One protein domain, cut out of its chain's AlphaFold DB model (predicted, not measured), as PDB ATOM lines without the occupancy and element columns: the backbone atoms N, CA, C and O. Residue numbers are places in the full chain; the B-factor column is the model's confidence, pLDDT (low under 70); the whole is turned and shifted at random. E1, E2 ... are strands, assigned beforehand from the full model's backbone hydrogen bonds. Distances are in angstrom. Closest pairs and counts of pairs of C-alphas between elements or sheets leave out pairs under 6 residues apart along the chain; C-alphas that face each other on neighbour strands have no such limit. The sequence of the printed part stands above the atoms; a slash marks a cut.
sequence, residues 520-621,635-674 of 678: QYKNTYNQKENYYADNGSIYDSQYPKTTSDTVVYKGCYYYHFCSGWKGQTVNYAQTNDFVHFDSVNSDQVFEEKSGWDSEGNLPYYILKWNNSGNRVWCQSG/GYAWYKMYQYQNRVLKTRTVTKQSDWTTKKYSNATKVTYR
ATOM      1  N   GLN A 520     203.085 336.932 274.778       95.56
ATOM      2  CA  GLN A 520     203.417 335.513 274.708       95.56
ATOM      3  C   GLN A 520     204.343 335.106 275.857       95.56
ATOM      4  O   GLN A 520     205.056 335.936 276.426       95.56
ATOM      5  N   TYR A 521     204.326 333.816 276.175       95.38
ATOM      6  CA  TYR A 521     204.965 333.209 277.336       95.38
ATOM      7  C   TYR A 521     205.904 332.088 276.878       95.38
ATOM      8  O   TYR A 521     205.518 331.266 276.047       95.38
ATOM      9  N   LYS A 522     207.124 332.037 277.418       96.12
ATOM     10  CA  LYS A 522     208.036 330.888 277.303       96.12
ATOM     11  C   LYS A 522     208.002 330.192 278.663       96.12
ATOM     12  O   LYS A 522     208.462 330.747 279.664       96.12
ATOM     13  N   ASN A 523     207.361 329.029 278.721       94.62
ATOM     14  CA  ASN A 523     207.122 328.295 279.960       94.62
ATOM     15  C   ASN A 523     208.261 327.291 280.159       94.62
ATOM     16  O   ASN A 523     208.486 326.446 279.301       94.62
ATOM     17  N   THR A 524     208.970 327.378 281.279       93.81
ATOM     18  CA  THR A 524     209.947 326.377 281.728       93.81
ATOM     19  C   THR A 524     209.266 325.480 282.752       93.81
ATOM     20  O   THR A 524     208.580 325.993 283.635       93.81
ATOM     21  N   TYR A 525     209.427 324.167 282.638       91.25
ATOM     22  CA  TYR A 525     208.848 323.191 283.562       91.25
ATOM     23  C   TYR A 525     209.724 321.945 283.654       91.25
ATOM     24  O   TYR A 525     210.502 321.636 282.750       91.25
ATOM     25  N   ASN A 526     209.562 321.221 284.756       89.69
ATOM     26  CA  ASN A 526     210.232 319.950 284.980       89.69
ATOM     27  C   ASN A 526     209.319 318.817 284.500       89.69
ATOM     28  O   ASN A 526     208.143 318.770 284.860       89.69
ATOM     29  N   GLN A 527     209.860 317.907 283.696       85.81
ATOM     30  CA  GLN A 527     209.166 316.734 283.176       85.81
ATOM     31  C   GLN A 527     209.936 315.477 283.582       85.81
ATOM     32  O   GLN A 527     211.164 315.448 283.508       85.81
ATOM     33  N   LYS A 528     209.220 314.435 284.009       88.38
ATOM     34  CA  LYS A 528     209.800 313.098 284.161       88.38
ATOM     35  C   LYS A 528     209.873 312.443 282.783       88.38
ATOM     36  O   LYS A 528     208.861 312.375 282.092       88.38
ATOM     37  N   GLU A 529     211.055 311.981 282.396       90.69
ATOM     38  CA  GLU A 529     211.266 311.160 281.201       90.69
ATOM     39  C   GLU A 529     211.931 309.835 281.594       90.69
ATOM     40  O   GLU A 529     212.748 309.782 282.521       90.69
ATOM     41  N   ASN A 530     211.549 308.765 280.903       91.94
ATOM     42  CA  ASN A 530     212.126 307.442 281.086       91.94
ATOM     43  C   ASN A 530     213.287 307.247 280.106       91.94
ATOM     44  O   ASN A 530     213.227 307.716 278.971       91.94
ATOM     45  N   TYR A 531     214.334 306.556 280.545       89.56
ATOM     46  CA  TYR A 531     215.490 306.194 279.733       89.56
ATOM     47  C   TYR A 531     216.036 304.836 280.184       89.56
ATOM     48  O   TYR A 531     215.943 304.483 281.360       89.56
ATOM     49  N   TYR A 532     216.618 304.075 279.263       90.19
ATOM     50  CA  TYR A 532     217.271 302.809 279.588       90.19
ATOM     51  C   TYR A 532     218.730 303.068 279.972       90.19
ATOM     52  O   TYR A 532     219.484 303.671 279.209       90.19
ATOM     53  N   ALA A 533     219.114 302.641 281.173       90.12
ATOM     54  CA  ALA A 533     220.467 302.766 281.706       90.12
ATOM     55  C   ALA A 533     221.144 301.393 281.764       90.12
ATOM     56  O   ALA A 533     220.492 300.417 282.137       90.12
ATOM     57  N   ASP A 534     222.438 301.332 281.446       92.25
ATOM     58  CA  ASP A 534     223.244 300.109 281.550       92.25
ATOM     59  C   ASP A 534     223.190 299.549 282.996       92.25
ATOM     60  O   ASP A 534     223.194 300.300 283.980       92.25
ATOM     61  N   ASN A 535     223.042 298.225 283.116       88.44
ATOM     62  CA  ASN A 535     222.831 297.487 284.361       88.44
ATOM     63  C   ASN A 535     223.814 296.311 284.460       88.44
ATOM     64  O   ASN A 535     223.635 295.298 283.784       88.44
ATOM     65  N   GLY A 536     224.830 296.455 285.313       85.56
ATOM     66  CA  GLY A 536     225.979 295.547 285.371       85.56
ATOM     67  C   GLY A 536     226.990 295.802 284.249       85.56
ATOM     68  O   GLY A 536     226.836 296.740 283.466       85.56
ATOM     69  N   SER A 537     228.027 294.971 284.185       91.44
ATOM     70  CA  SER A 537     229.040 295.002 283.124       91.44
ATOM     71  C   SER A 537     228.535 294.374 281.818       91.44
ATOM     72  O   SER A 537     227.494 293.711 281.791       91.44
ATOM     73  N   ILE A 538     229.313 294.546 280.747       92.69
ATOM     74  CA  ILE A 538     229.188 293.734 279.533       92.69
ATOM     75  C   ILE A 538     229.432 292.265 279.909       92.69
ATOM     76  O   ILE A 538     230.300 291.977 280.734       92.69
ATOM     77  N   TYR A 539     228.650 291.358 279.330       91.38
ATOM     78  CA  TYR A 539     228.760 289.918 279.536       91.38
ATOM     79  C   TYR A 539     228.745 289.164 278.206       91.38
ATOM     80  O   TYR A 539     228.188 289.631 277.207       91.38
ATOM     81  N   ASP A 540     229.319 287.971 278.236       91.25
ATOM     82  CA  ASP A 540     229.542 287.136 277.065       91.25
ATOM     83  C   ASP A 540     228.441 286.075 276.882       91.25
ATOM     84  O   ASP A 540     227.778 285.647 277.831       91.25
ATOM     85  N   SER A 541     228.222 285.655 275.637       88.56
ATOM     86  CA  SER A 541     227.251 284.633 275.245       88.56
ATOM     87  C   SER A 541     227.753 283.885 274.012       88.56
ATOM     88  O   SER A 541     228.046 284.497 272.988       88.56
ATOM     89  N   GLN A 542     227.811 282.553 274.083       84.56
ATOM     90  CA  GLN A 542     228.248 281.692 272.971       84.56
ATOM     91  C   GLN A 542     227.261 281.711 271.789       84.56
ATOM     92  O   GLN A 542     227.650 281.530 270.639       84.56
ATOM     93  N   TYR A 543     225.984 281.988 272.066       85.00
ATOM     94  CA  TYR A 543     224.914 282.063 271.071       85.00
ATOM     95  C   TYR A 543     224.396 283.503 270.915       85.00
ATOM     96  O   TYR A 543     224.313 284.221 271.927       85.00
ATOM     97  N   PRO A 544     223.994 283.926 269.696       86.75
ATOM     98  CA  PRO A 544     223.343 285.213 269.483       86.75
ATOM     99  C   PRO A 544     222.056 285.334 270.306       86.75
ATOM    100  O   PRO A 544     221.211 284.440 270.299       86.75
ATOM    101  N   LYS A 545     221.877 286.473 270.972       89.56
ATOM    102  CA  LYS A 545     220.634 286.861 271.646       89.56
ATOM    103  C   LYS A 545     219.905 287.955 270.871       89.56
ATOM    104  O   LYS A 545     220.532 288.872 270.339       89.56
ATOM    105  N   THR A 546     218.576 287.889 270.880       92.00
ATOM    106  CA  THR A 546     217.695 288.946 270.370       92.00
ATOM    107  C   THR A 546     217.915 290.245 271.144       92.00
ATOM    108  O   THR A 546     217.842 290.260 272.373       92.00
ATOM    109  N   THR A 547     218.168 291.342 270.432       91.31
ATOM    110  CA  THR A 547     218.386 292.663 271.033       91.31
ATOM    111  C   THR A 547     217.084 293.413 271.300       91.31
ATOM    112  O   THR A 547     216.138 293.325 270.519       91.31
ATOM    113  N   SER A 548     217.063 294.216 272.360       91.88
ATOM    114  CA  SER A 548     215.945 295.070 272.771       91.88
ATOM    115  C   SER A 548     216.454 296.300 273.538       91.88
ATOM    116  O   SER A 548     217.649 296.426 273.810       91.88
ATOM    117  N   ASP A 549     215.549 297.176 273.982       90.56
ATOM    118  CA  ASP A 549     215.890 298.273 274.899       90.56
ATOM    119  C   ASP A 549     216.521 297.800 276.228       90.56
ATOM    120  O   ASP A 549     217.254 298.559 276.868       90.56
ATOM    121  N   THR A 550     216.258 296.552 276.644       91.12
ATOM    122  CA  THR A 550     216.791 295.938 277.873       91.12
ATOM    123  C   THR A 550     218.003 295.033 277.648       91.12
ATOM    124  O   THR A 550     218.691 294.722 278.619       91.12
ATOM    125  N   VAL A 551     218.306 294.627 276.409       92.56
ATOM    126  CA  VAL A 551     219.460 293.776 276.062       92.56
ATOM    127  C   VAL A 551     220.101 294.292 274.778       92.56
ATOM    128  O   VAL A 551     219.585 294.087 273.682       92.56
ATOM    129  N   VAL A 552     221.246 294.961 274.897       94.12
ATOM    130  CA  VAL A 552     221.901 295.635 273.768       94.12
ATOM    131  C   VAL A 552     223.175 294.899 273.379       94.12
ATOM    132  O   VAL A 552     224.036 294.663 274.225       94.12
ATOM    133  N   TYR A 553     223.305 294.560 272.096       94.06
ATOM    134  CA  TYR A 553     224.538 294.011 271.530       94.06
ATOM    135  C   TYR A 553     225.655 295.060 271.571       94.06
ATOM    136  O   TYR A 553     225.438 296.218 271.204       94.06
ATOM    137  N   LYS A 554     226.836 294.666 272.048       93.12
ATOM    138  CA  LYS A 554     228.009 295.544 272.193       93.12
ATOM    139  C   LYS A 554     229.135 295.208 271.219       93.12
ATOM    140  O   LYS A 554     229.937 296.087 270.929       93.12
ATOM    141  N   GLY A 555     229.168 293.985 270.694       91.88
ATOM    142  CA  GLY A 555     230.182 293.507 269.759       91.88
ATOM    143  C   GLY A 555     230.374 292.001 269.887       91.88
ATOM    144  O   GLY A 555     229.624 291.332 270.597       91.88
ATOM    145  N   CYS A 556     231.386 291.462 269.223       91.75
ATOM    146  CA  CYS A 556     231.849 290.103 269.454       91.75
ATOM    147  C   CYS A 556     233.375 290.049 269.378       91.75
ATOM    148  O   CYS A 556     234.029 290.941 268.839       91.75
ATOM    149  N   TYR A 557     233.939 288.986 269.925       91.50
ATOM    150  CA  TYR A 557     235.335 288.633 269.727       91.50
ATOM    151  C   TYR A 557     235.412 287.163 269.335       91.50
ATOM    152  O   TYR A 557     234.469 286.393 269.551       91.50
ATOM    153  N   TYR A 558     236.521 286.770 268.729       87.62
ATOM    154  CA  TYR A 558     236.814 285.371 268.480       87.62
ATOM    155  C   TYR A 558     237.800 284.859 269.519       87.62
ATOM    156  O   TYR A 558     238.691 285.590 269.948       87.62
ATOM    157  N   TYR A 559     237.643 283.606 269.921       82.88
ATOM    158  CA  TYR A 559     238.429 282.979 270.971       82.88
ATOM    159  C   TYR A 559     238.934 281.597 270.571       82.88
ATOM    160  O   TYR A 559     238.349 280.918 269.724       82.88
ATOM    161  N   HIS A 560     240.021 281.183 271.208       75.69
ATOM    162  CA  HIS A 560     240.636 279.881 271.024       75.69
ATOM    163  C   HIS A 560     241.043 279.303 272.384       75.69
ATOM    164  O   HIS A 560     241.630 280.002 273.210       75.69
ATOM    165  N   PHE A 561     240.740 278.023 272.601       69.38
ATOM    166  CA  PHE A 561     241.195 277.237 273.748       69.38
ATOM    167  C   PHE A 561     242.041 276.071 273.241       69.38
ATOM    168  O   PHE A 561     241.650 275.399 272.288       69.38
ATOM    169  N   CYS A 562     243.166 275.806 273.901       61.88
ATOM    170  CA  CYS A 562     244.087 274.732 273.532       61.88
ATOM    171  C   CYS A 562     244.208 273.698 274.660       61.88
ATOM    172  O   CYS A 562     244.362 274.070 275.823       61.88
ATOM    173  N   SER A 563     244.220 272.408 274.321       53.72
ATOM    174  CA  SER A 563     244.525 271.294 275.229       53.72
ATOM    175  C   SER A 563     245.416 270.262 274.526       53.72
ATOM    176  O   SER A 563     245.561 270.277 273.304       53.72
ATOM    177  N   GLY A 564     246.084 269.398 275.293       49.38
ATOM    178  CA  GLY A 564     246.959 268.369 274.729       49.38
ATOM    179  C   GLY A 564     246.191 267.149 274.206       49.38
ATOM    180  O   GLY A 564     245.215 266.722 274.813       49.38
ATOM    181  N   TRP A 565     246.723 266.528 273.147       50.69
ATOM    182  CA  TRP A 565     246.433 265.155 272.685       50.69
ATOM    183  C   TRP A 565     245.199 264.860 271.804       50.69
ATOM    184  O   TRP A 565     245.054 263.701 271.411       50.69
ATOM    185  N   LYS A 566     244.362 265.825 271.380       48.62
ATOM    186  CA  LYS A 566     243.312 265.557 270.359       48.62
ATOM    187  C   LYS A 566     243.017 266.718 269.393       48.62
ATOM    188  O   LYS A 566     242.455 267.719 269.804       48.62
ATOM    189  N   GLY A 567     243.226 266.479 268.091       53.53
ATOM    190  CA  GLY A 567     242.495 267.125 266.982       53.53
ATOM    191  C   GLY A 567     242.787 268.606 266.671       53.53
ATOM    192  O   GLY A 567     243.273 269.365 267.496       53.53
ATOM    193  N   GLN A 568     242.465 269.036 265.444       52.78
ATOM    194  CA  GLN A 568     242.662 270.423 264.972       52.78
ATOM    195  C   GLN A 568     241.410 271.325 265.123       52.78
ATOM    196  O   GLN A 568     241.442 272.479 264.699       52.78
ATOM    197  N   THR A 569     240.301 270.814 265.681       52.12
ATOM    198  CA  THR A 569     238.953 271.430 265.591       52.12
ATOM    199  C   THR A 569     238.075 271.225 266.846       52.12
ATOM    200  O   THR A 569     236.906 270.857 266.719       52.12
ATOM    201  N   VAL A 570     238.621 271.409 268.054       53.12
ATOM    202  CA  VAL A 570     237.904 271.197 269.336       53.12
ATOM    203  C   VAL A 570     237.754 272.479 270.162       53.12
ATOM    204  O   VAL A 570     238.676 273.287 270.241       53.12
ATOM    205  N   ASN A 571     236.598 272.633 270.823       55.72
ATOM    206  CA  ASN A 571     236.268 273.755 271.707       55.72
ATOM    207  C   ASN A 571     236.271 273.307 273.176       55.72
ATOM    208  O   ASN A 571     235.240 272.917 273.719       55.72
ATOM    209  N   TYR A 572     237.425 273.364 273.842       57.41
ATOM    210  CA  TYR A 572     237.580 272.797 275.191       57.41
ATOM    211  C   TYR A 572     236.844 273.559 276.318       57.41
ATOM    212  O   TYR A 572     236.926 273.171 277.476       57.41
ATOM    213  N   ALA A 573     236.073 274.610 276.007       53.03
ATOM    214  CA  ALA A 573     235.299 275.393 276.981       53.03
ATOM    215  C   ALA A 573     234.210 274.597 277.741       53.03
ATOM    216  O   ALA A 573     233.596 275.137 278.661       53.03
ATOM    217  N   GLN A 574     233.938 273.350 277.341       50.75
ATOM    218  CA  GLN A 574     232.970 272.441 277.973       50.75
ATOM    219  C   GLN A 574     233.630 271.324 278.808       50.75
ATOM    220  O   GLN A 574     232.937 270.567 279.482       50.75
ATOM    221  N   THR A 575     234.961 271.215 278.778       52.19
ATOM    222  CA  THR A 575     235.736 270.126 279.389       52.19
ATOM    223  C   THR A 575     236.907 270.729 280.163       52.19
ATOM    224  O   THR A 575     237.808 271.301 279.562       52.19
ATOM    225  N   ASN A 576     236.890 270.622 281.494       53.47
ATOM    226  CA  ASN A 576     237.534 271.560 282.434       53.47
ATOM    227  C   ASN A 576     239.084 271.700 282.414       53.47
ATOM    228  O   ASN A 576     239.617 272.398 283.272       53.47
ATOM    229  N   ASP A 577     239.802 271.109 281.454       56.28
ATOM    230  CA  ASP A 577     241.272 271.071 281.386       56.28
ATOM    231  C   ASP A 577     241.822 271.751 280.111       56.28
ATOM    232  O   ASP A 577     242.063 271.096 279.094       56.28
ATOM    233  N   PHE A 578     242.057 273.069 280.146       57.75
ATOM    234  CA  PHE A 578     242.706 273.810 279.050       57.75
ATOM    235  C   PHE A 578     244.054 274.422 279.471       57.75
ATOM    236  O   PHE A 578     244.275 274.753 280.633       57.75
ATOM    237  N   VAL A 579     244.969 274.577 278.508       60.00
ATOM    238  CA  VAL A 579     246.365 275.005 278.728       60.00
ATOM    239  C   VAL A 579     246.537 276.522 278.594       60.00
ATOM    240  O   VAL A 579     247.325 277.116 279.325       60.00
ATOM    241  N   HIS A 580     245.820 277.164 277.668       65.62
ATOM    242  CA  HIS A 580     245.746 278.626 277.554       65.62
ATOM    243  C   HIS A 580     244.493 279.073 276.777       65.62
ATOM    244  O   HIS A 580     243.820 278.258 276.137       65.62
ATOM    245  N   PHE A 581     244.217 280.377 276.829       73.62
ATOM    246  CA  PHE A 581     243.132 281.063 276.128       73.62
ATOM    247  C   PHE A 581     243.696 282.249 275.340       73.62
ATOM    248  O   PHE A 581     244.325 283.124 275.933       73.62
ATOM    249  N   ASP A 582     243.422 282.289 274.037       75.44
ATOM    250  CA  ASP A 582     243.705 283.435 273.169       75.44
ATOM    251  C   ASP A 582     242.381 284.073 272.711       75.44
ATOM    252  O   ASP A 582     241.379 283.383 272.500       75.44
ATOM    253  N   SER A 583     242.374 285.394 272.499       84.88
ATOM    254  CA  SER A 583     241.229 286.110 271.920       84.88
ATOM    255  C   SER A 583     241.663 287.218 270.958       84.88
ATOM    256  O   SER A 583     242.751 287.776 271.083       84.88
ATOM    257  N   VAL A 584     240.804 287.522 269.985       86.19
ATOM    258  CA  VAL A 584     240.991 288.579 268.985       86.19
ATOM    259  C   VAL A 584     239.665 289.296 268.734       86.19
ATOM    260  O   VAL A 584     238.626 288.651 268.562       86.19
ATOM    261  N   ASN A 585     239.668 290.630 268.713       88.81
ATOM    262  CA  ASN A 585     238.434 291.393 268.511       88.81
ATOM    263  C   ASN A 585     237.954 291.272 267.060       88.81
ATOM    264  O   ASN A 585     238.756 291.228 266.124       88.81
ATOM    265  N   SER A 586     236.633 291.223 266.852       89.44
ATOM    266  CA  SER A 586     236.066 290.954 265.525       89.44
ATOM    267  C   SER A 586     236.339 292.041 264.482       89.44
ATOM    268  O   SER A 586     236.201 291.784 263.294       89.44
ATOM    269  N   ASP A 587     236.695 293.254 264.902       90.75
ATOM    270  CA  ASP A 587     237.054 294.382 264.035       90.75
ATOM    271  C   ASP A 587     238.493 294.298 263.485       90.75
ATOM    272  O   ASP A 587     238.835 294.986 262.520       90.75
ATOM    273  N   GLN A 588     239.333 293.425 264.046       89.25
ATOM    274  CA  GLN A 588     240.725 293.229 263.624       89.25
ATOM    275  C   GLN A 588     240.880 292.161 262.527       89.25
ATOM    276  O   GLN A 588     241.944 292.054 261.906       89.25
ATOM    277  N   VAL A 589     239.838 291.361 262.288       89.00
ATOM    278  CA  VAL A 589     239.879 290.131 261.484       89.00
ATOM    279  C   VAL A 589     238.661 289.983 260.571       89.00
ATOM    280  O   VAL A 589     237.620 290.594 260.806       89.00
ATOM    281  N   PHE A 590     238.772 289.119 259.564       91.25
ATOM    282  CA  PHE A 590     237.653 288.652 258.748       91.25
ATOM    283  C   PHE A 590     237.598 287.121 258.696       91.25
ATOM    284  O   PHE A 590     238.612 286.435 258.855       91.25
ATOM    285  N   GLU A 591     236.398 286.588 258.472       92.56
ATOM    286  CA  GLU A 591     236.152 285.154 258.313       92.56
ATOM    287  C   GLU A 591     236.564 284.703 256.900       92.56
ATOM    288  O   GLU A 591     235.998 285.149 255.905       92.56
ATOM    289  N   GLU A 592     237.550 283.809 256.799       87.50
ATOM    290  CA  GLU A 592     237.935 283.144 255.546       87.50
ATOM    291  C   GLU A 592     237.005 281.962 255.232       87.50
ATOM    292  O   GLU A 592     236.648 281.727 254.079       87.50
ATOM    293  N   LYS A 593     236.648 281.188 256.260       84.69
ATOM    294  CA  LYS A 593     235.800 279.996 256.159       84.69
ATOM    295  C   LYS A 593     235.197 279.682 257.522       84.69
ATOM    296  O   LYS A 593     235.872 279.858 258.531       84.69
ATOM    297  N   SER A 594     233.987 279.137 257.554       86.62
ATOM    298  CA  SER A 594     233.405 278.526 258.752       86.62
ATOM    299  C   SER A 594     233.224 277.013 258.587       86.62
ATOM    300  O   SER A 594     233.185 276.483 257.472       86.62
ATOM    301  N   GLY A 595     233.109 276.316 259.709       79.62
ATOM    302  CA  GLY A 595     232.742 274.906 259.796       79.62
ATOM    303  C   GLY A 595     232.084 274.616 261.142       79.62
ATOM    304  O   GLY A 595     232.000 275.500 261.988       79.62
ATOM    305  N   TRP A 596     231.626 273.387 261.344       77.00
ATOM    306  CA  TRP A 596     231.157 272.912 262.648       77.00
ATOM    307  C   TRP A 596     232.267 272.123 263.332       77.00
ATOM    308  O   TRP A 596     233.062 271.473 262.647       77.00
ATOM    309  N   ASP A 597     232.355 272.203 264.660       68.44
ATOM    310  CA  ASP A 597     233.252 271.334 265.428       68.44
ATOM    311  C   ASP A 597     232.918 269.839 265.239       68.44
ATOM    312  O   ASP A 597     231.920 269.468 264.617       68.44
ATOM    313  N   SER A 598     233.782 268.962 265.753       59.94
ATOM    314  CA  SER A 598     233.648 267.507 265.589       59.94
ATOM    315  C   SER A 598     232.391 266.897 266.221       59.94
ATOM    316  O   SER A 598     232.118 265.724 265.983       59.94
ATOM    317  N   GLU A 599     231.644 267.663 267.017       63.88
ATOM    318  CA  GLU A 599     230.407 267.237 267.676       63.88
ATOM    319  C   GLU A 599     229.160 267.888 267.051       63.88
ATOM    320  O   GLU A 599     228.038 267.497 267.362       63.88
ATOM    321  N   GLY A 600     229.340 268.851 266.137       65.69
ATOM    322  CA  GLY A 600     228.259 269.608 265.505       65.69
ATOM    323  C   GLY A 600     227.666 270.716 266.384       65.69
ATOM    324  O   GLY A 600     226.633 271.276 266.024       65.69
ATOM    325  N   ASN A 601     228.295 271.034 267.519       69.88
ATOM    326  CA  ASN A 601     227.697 271.841 268.583       69.88
ATOM    327  C   ASN A 601     227.892 273.351 268.375       69.88
ATOM    328  O   ASN A 601     226.946 274.125 268.534       69.88
ATOM    329  N   LEU A 602     229.099 273.791 268.001       73.25
ATOM    330  CA  LEU A 602     229.413 275.202 267.766       73.25
ATOM    331  C   LEU A 602     230.123 275.427 266.418       73.25
ATOM    332  O   LEU A 602     230.953 274.616 265.989       73.25
ATOM    333  N   PRO A 603     229.846 276.559 265.738       81.56
ATOM    334  CA  PRO A 603     230.570 276.930 264.536       81.56
ATOM    335  C   PRO A 603     231.969 277.446 264.893       81.56
ATOM    336  O   PRO A 603     232.121 278.365 265.705       81.56
ATOM    337  N   TYR A 604     232.988 276.888 264.243       83.06
ATOM    338  CA  TYR A 604     234.335 277.447 264.224       83.06
ATOM    339  C   TYR A 604     234.564 278.268 262.952       83.06
ATOM    340  O   TYR A 604     233.942 278.054 261.909       83.06
ATOM    341  N   TYR A 605     235.520 279.183 263.037       86.06
ATOM    342  CA  TYR A 605     235.888 280.143 262.013       86.06
ATOM    343  C   TYR A 605     237.397 280.101 261.779       86.06
ATOM    344  O   TYR A 605     238.196 280.057 262.713       86.06
ATOM    345  N   ILE A 606     237.787 280.126 260.511       85.94
ATOM    346  CA  ILE A 606     239.153 280.376 260.066       85.94
ATOM    347  C   ILE A 606     239.256 281.872 259.827       85.94
ATOM    348  O   ILE A 606     238.493 282.421 259.034       85.94
ATOM    349  N   LEU A 607     240.179 282.530 260.520       86.62
ATOM    350  CA  LEU A 607     240.277 283.986 260.521       86.62
ATOM    351  C   LEU A 607     241.524 284.460 259.781       86.62
ATOM    352  O   LEU A 607     242.567 283.800 259.798       86.62
ATOM    353  N   LYS A 608     241.429 285.644 259.182       87.94
ATOM    354  CA  LYS A 608     242.550 286.386 258.600       87.94
ATOM    355  C   LYS A 608     242.593 287.804 259.156       87.94
ATOM    356  O   LYS A 608     241.551 288.412 259.377       87.94
ATOM    357  N   TRP A 609     243.790 288.337 259.381       88.50
ATOM    358  CA  TRP A 609     243.972 289.713 259.846       88.50
ATOM    359  C   TRP A 609     243.582 290.718 258.755       88.50
ATOM    360  O   TRP A 609     244.083 290.634 257.631       88.50
ATOM    361  N   ASN A 610     242.761 291.714 259.103       89.44
ATOM    362  CA  ASN A 610     242.256 292.727 258.163       89.44
ATOM    363  C   ASN A 610     243.375 293.527 257.470       89.44
ATOM    364  O   ASN A 610     243.215 293.964 256.336       89.44
ATOM    365  N   ASN A 611     244.518 293.707 258.137       87.50
ATOM    366  CA  ASN A 611     245.635 294.523 257.651       87.50
ATOM    367  C   ASN A 611     246.603 293.804 256.692       87.50
ATOM    368  O   ASN A 611     247.390 294.470 256.029       87.50
ATOM    369  N   SER A 612     246.599 292.469 256.654       84.75
ATOM    370  CA  SER A 612     247.637 291.684 255.967       84.75
ATOM    371  C   SER A 612     247.108 290.481 255.193       84.75
ATOM    372  O   SER A 612     247.855 289.887 254.421       84.75
ATOM    373  N   GLY A 613     245.852 290.072 255.407       82.69
ATOM    374  CA  GLY A 613     245.287 288.859 254.811       82.69
ATOM    375  C   GLY A 613     245.933 287.555 255.302       82.69
ATOM    376  O   GLY A 613     245.538 286.475 254.863       82.69
ATOM    377  N   ASN A 614     246.901 287.629 256.220       84.50
ATOM    378  CA  ASN A 614     247.544 286.470 256.821       84.50
ATOM    379  C   ASN A 614     246.593 285.782 257.803       84.50
ATOM    380  O   ASN A 614     245.840 286.444 258.519       84.50
ATOM    381  N   ARG A 615     246.647 284.447 257.853       83.69
ATOM    382  CA  ARG A 615     245.832 283.648 258.777       83.69
ATOM    383  C   ARG A 615     246.157 283.999 260.230       83.69
ATOM    384  O   ARG A 615     247.322 284.181 260.582       83.69
ATOM    385  N   VAL A 616     245.120 284.083 261.057       80.06
ATOM    386  CA  VAL A 616     245.237 284.291 262.501       80.06
ATOM    387  C   VAL A 616     245.531 282.945 263.153       80.06
ATOM    388  O   VAL A 616     244.746 282.001 263.048       80.06
ATOM    389  N   TRP A 617     246.668 282.868 263.829       75.81
ATOM    390  CA  TRP A 617     247.111 281.692 264.569       75.81
ATOM    391  C   TRP A 617     247.133 282.018 266.057       75.81
ATOM    392  O   TRP A 617     247.429 283.154 266.425       75.81
ATOM    393  N   CYS A 618     246.881 281.010 266.889       68.06
ATOM    394  CA  CYS A 618     247.217 281.052 268.310       68.06
ATOM    395  C   CYS A 618     248.674 281.533 268.518       68.06
ATOM    396  O   CYS A 618     249.583 281.139 267.772       68.06
ATOM    397  N   GLN A 619     248.880 282.400 269.513       63.41
ATOM    398  CA  GLN A 619     250.139 283.121 269.759       63.41
ATOM    399  C   GLN A 619     250.869 282.653 271.034       63.41
ATOM    400  O   GLN A 619     251.932 283.175 271.372       63.41
ATOM    401  N   SER A 620     250.326 281.653 271.730       53.88
ATOM    402  CA  SER A 620     250.832 281.163 273.012       53.88
ATOM    403  C   SER A 620     252.277 280.644 272.951       53.88
ATOM    404  O   SER A 620     252.600 279.690 272.243       53.88
ATOM    405  N   GLY A 621     253.157 281.282 273.727       51.97
ATOM    406  CA  GLY A 621     254.605 281.043 273.753       51.97
ATOM    407  C   GLY A 621     255.071 279.823 274.559       51.97
ATOM    408  O   GLY A 621     256.246 279.759 274.909       51.97
ATOM    409  N   GLY A 635     247.040 275.940 266.245       59.91
ATOM    410  CA  GLY A 635     245.575 276.057 266.250       59.91
ATOM    411  C   GLY A 635     245.091 277.240 265.399       59.91
ATOM    412  O   GLY A 635     245.568 278.365 265.569       59.91
ATOM    413  N   TYR A 636     244.183 276.967 264.455       65.81
ATOM    414  CA  TYR A 636     243.665 277.945 263.484       65.81
ATOM    415  C   TYR A 636     242.131 278.045 263.444       65.81
ATOM    416  O   TYR A 636     241.590 278.864 262.701       65.81
ATOM    417  N   ALA A 637     241.436 277.204 264.213       75.94
ATOM    418  CA  ALA A 637     239.993 277.256 264.403       75.94
ATOM    419  C   ALA A 637     239.665 278.153 265.606       75.94
ATOM    420  O   ALA A 637     240.140 277.911 266.718       75.94
ATOM    421  N   TRP A 638     238.856 279.180 265.370       80.81
ATOM    422  CA  TRP A 638     238.433 280.165 266.361       80.81
ATOM    423  C   TRP A 638     236.915 280.134 266.526       80.81
ATOM    424  O   TRP A 638     236.189 280.013 265.546       80.81
ATOM    425  N   TYR A 639     236.411 280.295 267.740       84.62
ATOM    426  CA  TYR A 639     234.977 280.321 268.033       84.62
ATOM    427  C   TYR A 639     234.530 281.754 268.312       84.62
ATOM    428  O   TYR A 639     235.332 282.571 268.750       84.62
ATOM    429  N   LYS A 640     233.270 282.101 268.037       88.50
ATOM    430  CA  LYS A 640     232.765 283.472 268.222       88.50
ATOM    431  C   LYS A 640     232.041 283.610 269.560       88.50
ATOM    432  O   LYS A 640     231.145 282.827 269.855       88.50
ATOM    433  N   MET A 641     232.395 284.634 270.331       90.12
ATOM    434  CA  MET A 641     231.718 285.016 271.568       90.12
ATOM    435  C   MET A 641     231.023 286.366 271.385       90.12
ATOM    436  O   MET A 641     231.655 287.356 271.015       90.12
ATOM    437  N   TYR A 642     229.716 286.414 271.629       91.75
ATOM    438  CA  TYR A 642     228.897 287.615 271.471       91.75
ATOM    439  C   TYR A 642     228.788 288.371 272.794       91.75
ATOM    440  O   TYR A 642     228.476 287.779 273.825       91.75
ATOM    441  N   GLN A 643     228.985 289.685 272.757       93.94
ATOM    442  CA  GLN A 643     228.988 290.542 273.936       93.94
ATOM    443  C   GLN A 643     227.707 291.370 274.024       93.94
ATOM    444  O   GLN A 643     227.312 292.056 273.074       93.94
ATOM    445  N   TYR A 644     227.069 291.344 275.190       94.88
ATOM    446  CA  TYR A 644     225.804 292.020 275.458       94.88
ATOM    447  C   TYR A 644     225.876 292.867 276.727       94.88
ATOM    448  O   TYR A 644     226.628 292.591 277.656       94.88
ATOM    449  N   GLN A 645     225.045 293.903 276.783       94.94
ATOM    450  CA  GLN A 645     224.846 294.740 277.957       94.94
ATOM    451  C   GLN A 645     223.366 294.759 278.312       94.94
ATOM    452  O   GLN A 645     222.532 295.209 277.520       94.94
ATOM    453  N   ASN A 646     223.044 294.319 279.526       94.06
ATOM    454  CA  ASN A 646     221.696 294.469 280.056       94.06
ATOM    455  C   ASN A 646     221.447 295.933 280.434       94.06
ATOM    456  O   ASN A 646     222.358 296.639 280.878       94.06
ATOM    457  N   ARG A 647     220.202 296.380 280.284       93.19
ATOM    458  CA  ARG A 647     219.727 297.719 280.635       93.19
ATOM    459  C   ARG A 647     218.438 297.648 281.435       93.19
ATOM    460  O   ARG A 647     217.607 296.770 281.219       93.19
ATOM    461  N   VAL A 648     218.247 298.619 282.319       93.12
ATOM    462  CA  VAL A 648     217.014 298.790 283.099       93.12
ATOM    463  C   VAL A 648     216.398 300.156 282.840       93.12
ATOM    464  O   VAL A 648     217.103 301.157 282.684       93.12
ATOM    465  N   LEU A 649     215.068 300.199 282.812       93.06
ATOM    466  CA  LEU A 649     214.318 301.439 282.680       93.06
ATOM    467  C   LEU A 649     214.471 302.272 283.960       93.06
ATOM    468  O   LEU A 649     214.117 301.826 285.049       93.06
ATOM    469  N   LYS A 650     214.987 303.493 283.827       90.88
ATOM    470  CA  LYS A 650     215.091 304.483 284.904       90.88
ATOM    471  C   LYS A 650     214.333 305.746 284.512       90.88
ATOM    472  O   LYS A 650     214.238 306.097 283.339       90.88
ATOM    473  N   THR A 651     213.826 306.470 285.500       91.06
ATOM    474  CA  THR A 651     213.204 307.784 285.292       91.06
ATOM    475  C   THR A 651     214.151 308.878 285.763       91.06
ATOM    476  O   THR A 651     214.731 308.779 286.844       91.06
ATOM    477  N   ARG A 652     214.280 309.956 284.986       87.75
ATOM    478  CA  ARG A 652     214.956 311.190 285.408       87.75
ATOM    479  C   ARG A 652     214.027 312.385 285.256       87.75
ATOM    480  O   ARG A 652     213.123 312.384 284.423       87.75
ATOM    481  N   THR A 653     214.268 313.418 286.052       90.38
ATOM    482  CA  THR A 653     213.604 314.711 285.875       90.38
ATOM    483  C   THR A 653     214.477 315.587 284.990       90.38
ATOM    484  O   THR A 653     215.651 315.784 285.293       90.38
ATOM    485  N   VAL A 654     213.908 316.132 283.919       89.38
ATOM    486  CA  VAL A 654     214.572 317.090 283.031       89.38
ATOM    487  C   VAL A 654     213.806 318.401 282.974       89.38
ATOM    488  O   VAL A 654     212.576 318.430 283.015       89.38
ATOM    489  N   THR A 655     214.538 319.497 282.823       91.88
ATOM    490  CA  THR A 655     213.956 320.813 282.560       91.88
ATOM    491  C   THR A 655     213.697 320.952 281.062       91.88
ATOM    492  O   THR A 655     214.625 320.860 280.259       91.88
ATOM    493  N   LYS A 656     212.444 321.193 280.667       90.94
ATOM    494  CA  LYS A 656     212.056 321.521 279.286       90.94
ATOM    495  C   LYS A 656     211.554 322.967 279.217       90.94
ATOM    496  O   LYS A 656     211.138 323.553 280.219       90.94
ATOM    497  N   GLN A 657     211.573 323.542 278.016       92.00
ATOM    498  CA  GLN A 657     210.969 324.843 277.723       92.00
ATOM    499  C   GLN A 657     209.972 324.711 276.573       92.00
ATOM    500  O   GLN A 657     210.306 324.139 275.539       92.00
ATOM    501  N   SER A 658     208.772 325.275 276.729       92.25
ATOM    502  CA  SER A 658     207.806 325.403 275.632       92.25
ATOM    503  C   SER A 658     208.332 326.342 274.552       92.25
ATOM    504  O   SER A 658     209.204 327.170 274.812       92.25
ATOM    505  N   ASP A 659     207.721 326.340 273.372       93.94
ATOM    506  CA  ASP A 659     207.779 327.500 272.484       93.94
ATOM    507  C   ASP A 659     207.002 328.703 273.029       93.94
ATOM    508  O   ASP A 659     206.423 328.663 274.117       93.94
ATOM    509  N   TRP A 660     207.061 329.821 272.305       94.00
ATOM    510  CA  TRP A 660     206.371 331.057 272.673       94.00
ATOM    511  C   TRP A 660     204.859 330.915 272.478       94.00
ATOM    512  O   TRP A 660     204.340 331.136 271.384       94.00
ATOM    513  N   THR A 661     204.147 330.578 273.549       93.12
ATOM    514  CA  THR A 661     202.701 330.330 273.522       93.12
ATOM    515  C   THR A 661     201.901 331.565 273.943       93.12
ATOM    516  O   THR A 661     202.429 332.518 274.513       93.12
ATOM    517  N   THR A 662     200.591 331.562 273.695       91.75
ATOM    518  CA  THR A 662     199.644 332.576 274.202       91.75
ATOM    519  C   THR A 662     199.073 332.236 275.586       91.75
ATOM    520  O   THR A 662     198.299 333.024 276.130       91.75
ATOM    521  N   LYS A 663     199.455 331.096 276.181       91.06
ATOM    522  CA  LYS A 663     198.938 330.596 277.464       91.06
ATOM    523  C   LYS A 663     200.076 330.398 278.469       91.06
ATOM    524  O   LYS A 663     201.019 329.655 278.208       91.06
ATOM    525  N   LYS A 664     199.952 331.015 279.645       91.38
ATOM    526  CA  LYS A 664     200.796 330.698 280.804       91.38
ATOM    527  C   LYS A 664     200.389 329.326 281.350       91.38
ATOM    528  O   LYS A 664     199.208 329.112 281.620       91.38
ATOM    529  N   TYR A 665     201.335 328.406 281.502       90.00
ATOM    530  CA  TYR A 665     201.067 327.082 282.070       90.00
ATOM    531  C   TYR A 665     201.133 327.125 283.605       90.00
ATOM    532  O   TYR A 665     201.962 327.832 284.178       90.00
ATOM    533  N   SER A 666     200.233 326.401 284.276       87.50
ATOM    534  CA  SER A 666     200.117 326.380 285.744       87.50
ATOM    535  C   SER A 666     201.242 325.597 286.423       87.50
ATOM    536  O   SER A 666     201.662 325.963 287.514       87.50
ATOM    537  N   ASN A 667     201.767 324.570 285.755       87.12
ATOM    538  CA  ASN A 667     202.901 323.750 286.188       87.12
ATOM    539  C   ASN A 667     204.277 324.329 285.784       87.12
ATOM    540  O   ASN A 667     205.291 323.640 285.899       87.12
ATOM    541  N   ALA A 668     204.332 325.566 285.277       89.75
ATOM    542  CA  ALA A 668     205.588 326.204 284.897       89.75
ATOM    543  C   ALA A 668     206.389 326.649 286.132       89.75
ATOM    544  O   ALA A 668     205.929 327.483 286.911       89.75
ATOM    545  N   THR A 669     207.617 326.145 286.267       91.19
ATOM    546  CA  THR A 669     208.571 326.516 287.326       91.19
ATOM    547  C   THR A 669     209.185 327.900 287.092       91.19
ATOM    548  O   THR A 669     209.468 328.620 288.045       91.19
ATOM    549  N   LYS A 670     209.339 328.320 285.826       92.56
ATOM    550  CA  LYS A 670     209.692 329.696 285.433       92.56
ATOM    551  C   LYS A 670     208.908 330.100 284.184       92.56
ATOM    552  O   LYS A 670     208.724 329.297 283.274       92.56
ATOM    553  N   VAL A 671     208.478 331.358 284.106       93.44
ATOM    554  CA  VAL A 671     207.833 331.928 282.912       93.44
ATOM    555  C   VAL A 671     208.533 333.225 282.542       93.44
ATOM    556  O   VAL A 671     208.606 334.128 283.372       93.44
ATOM    557  N   THR A 672     209.011 333.331 281.304       94.31
ATOM    558  CA  THR A 672     209.444 334.610 280.723       94.31
ATOM    559  C   THR A 672     208.433 335.089 279.688       94.31
ATOM    560  O   THR A 672     207.642 334.314 279.142       94.31
ATOM    561  N   TYR A 673     208.418 336.395 279.453       94.94
ATOM    562  CA  TYR A 673     207.393 337.092 278.691       94.94
ATOM    563  C   TYR A 673     208.024 337.747 277.465       94.94
ATOM    564  O   TYR A 673     209.114 338.316 277.552       94.94
ATOM    565  N   ARG A 674     207.305 337.756 276.343       93.19
ATOM    566  CA  ARG A 674     207.548 338.713 275.261       93.19
ATOM    567  C   ARG A 674     206.263 339.431 274.890       93.19
ATOM    568  O   ARG A 674     205.199 338.818 274.847       93.19
TER     569      ARG A 674
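Overview. This is residues 520 to 621 and 635 to 674 of the 678 residues of an uncharacterized protein of Ruminococcus sp. AF46-10NS (UniProt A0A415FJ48). A small head of short strands sits at one end of a long, narrow, twisted arm, and the arm makes the length of the whole. The arm is a two-stranded ribbon of E1 and the later part of E7, with E8 added beside E1 at the far end; E7 runs on from the head, where its first part pairs with E2, E3 and E6, and E4 and E5 lie at the edges. The printed part has 142 residues with no named helix and eight named strands, E1 to E8 in chain order, in one branched antiparallel sheet. The class is all strand. The whole is extended, with a radius of gyration of the C-alphas of 25.9 A and spans of 81 by 34 by 28 A.

Along the chain. The longest strand, E7, covers residues 637 to 661, 65.5 A from C-alpha 637 at (239.993, 277.256, 264.403) to C-alpha 661 at (202.701, 330.330, 273.522), and bends by 63 degrees at residue 653. E1 is residues 520 to 534, 41.2 A long, beginning at C-alpha 520 (203.417, 335.513, 274.708). E3 is residues 551 to 562, 31.2 A long, and bends by 67 degrees at residue 554. The shorter strands are E2, residues 539 to 541, E4, residues 580 to 585, E5, residues 589 to 596, E6, residues 603 to 609, and E8, residues 670 to 674. E5 bends by 67 degrees at residue 592.

Arrangement. The pairing of E7 is staggered: residues 637 to 639 pair with E6, 639 to 646 with E3, 642 to 644 with E2 and 647 to 661 with E1. E1 and E7 are antiparallel at 163 degrees; C-alphas 534 and 647 face each other at 4.3 A, and N 527 and O 654 are 2.8 A apart. On the other side of E1 is E8, with N 520 and O 674 at 2.8 A. E3 and E7 have N 559 and O 639 at 2.8 A, E2 and E7 have N 541 and O 642 at 2.8 A, and E6 and E7 have N 605 and O 638 at 2.7 A. E3 and E4 form a hairpin, with N 558 and O 584 at 2.8 A. E5 and E6 form another, with N 592 and O 606 at 2.8 A. E3 and E5 are apart.

Size, cuts and confidence. The C-alphas of Trp 565 and Arg 674 are the two farthest apart, 83.2 A. Residues 622 to 634 are not printed, and C-alphas 621 and 635 are 12.8 A apart across this cut. The link from E3 to E4, 17 residues, is long. The mean pLDDT of the printed part is 82.1; 31 residues are under 70, namely 561 to 580, 597 to 601, 618 to 621 and 635 to 636.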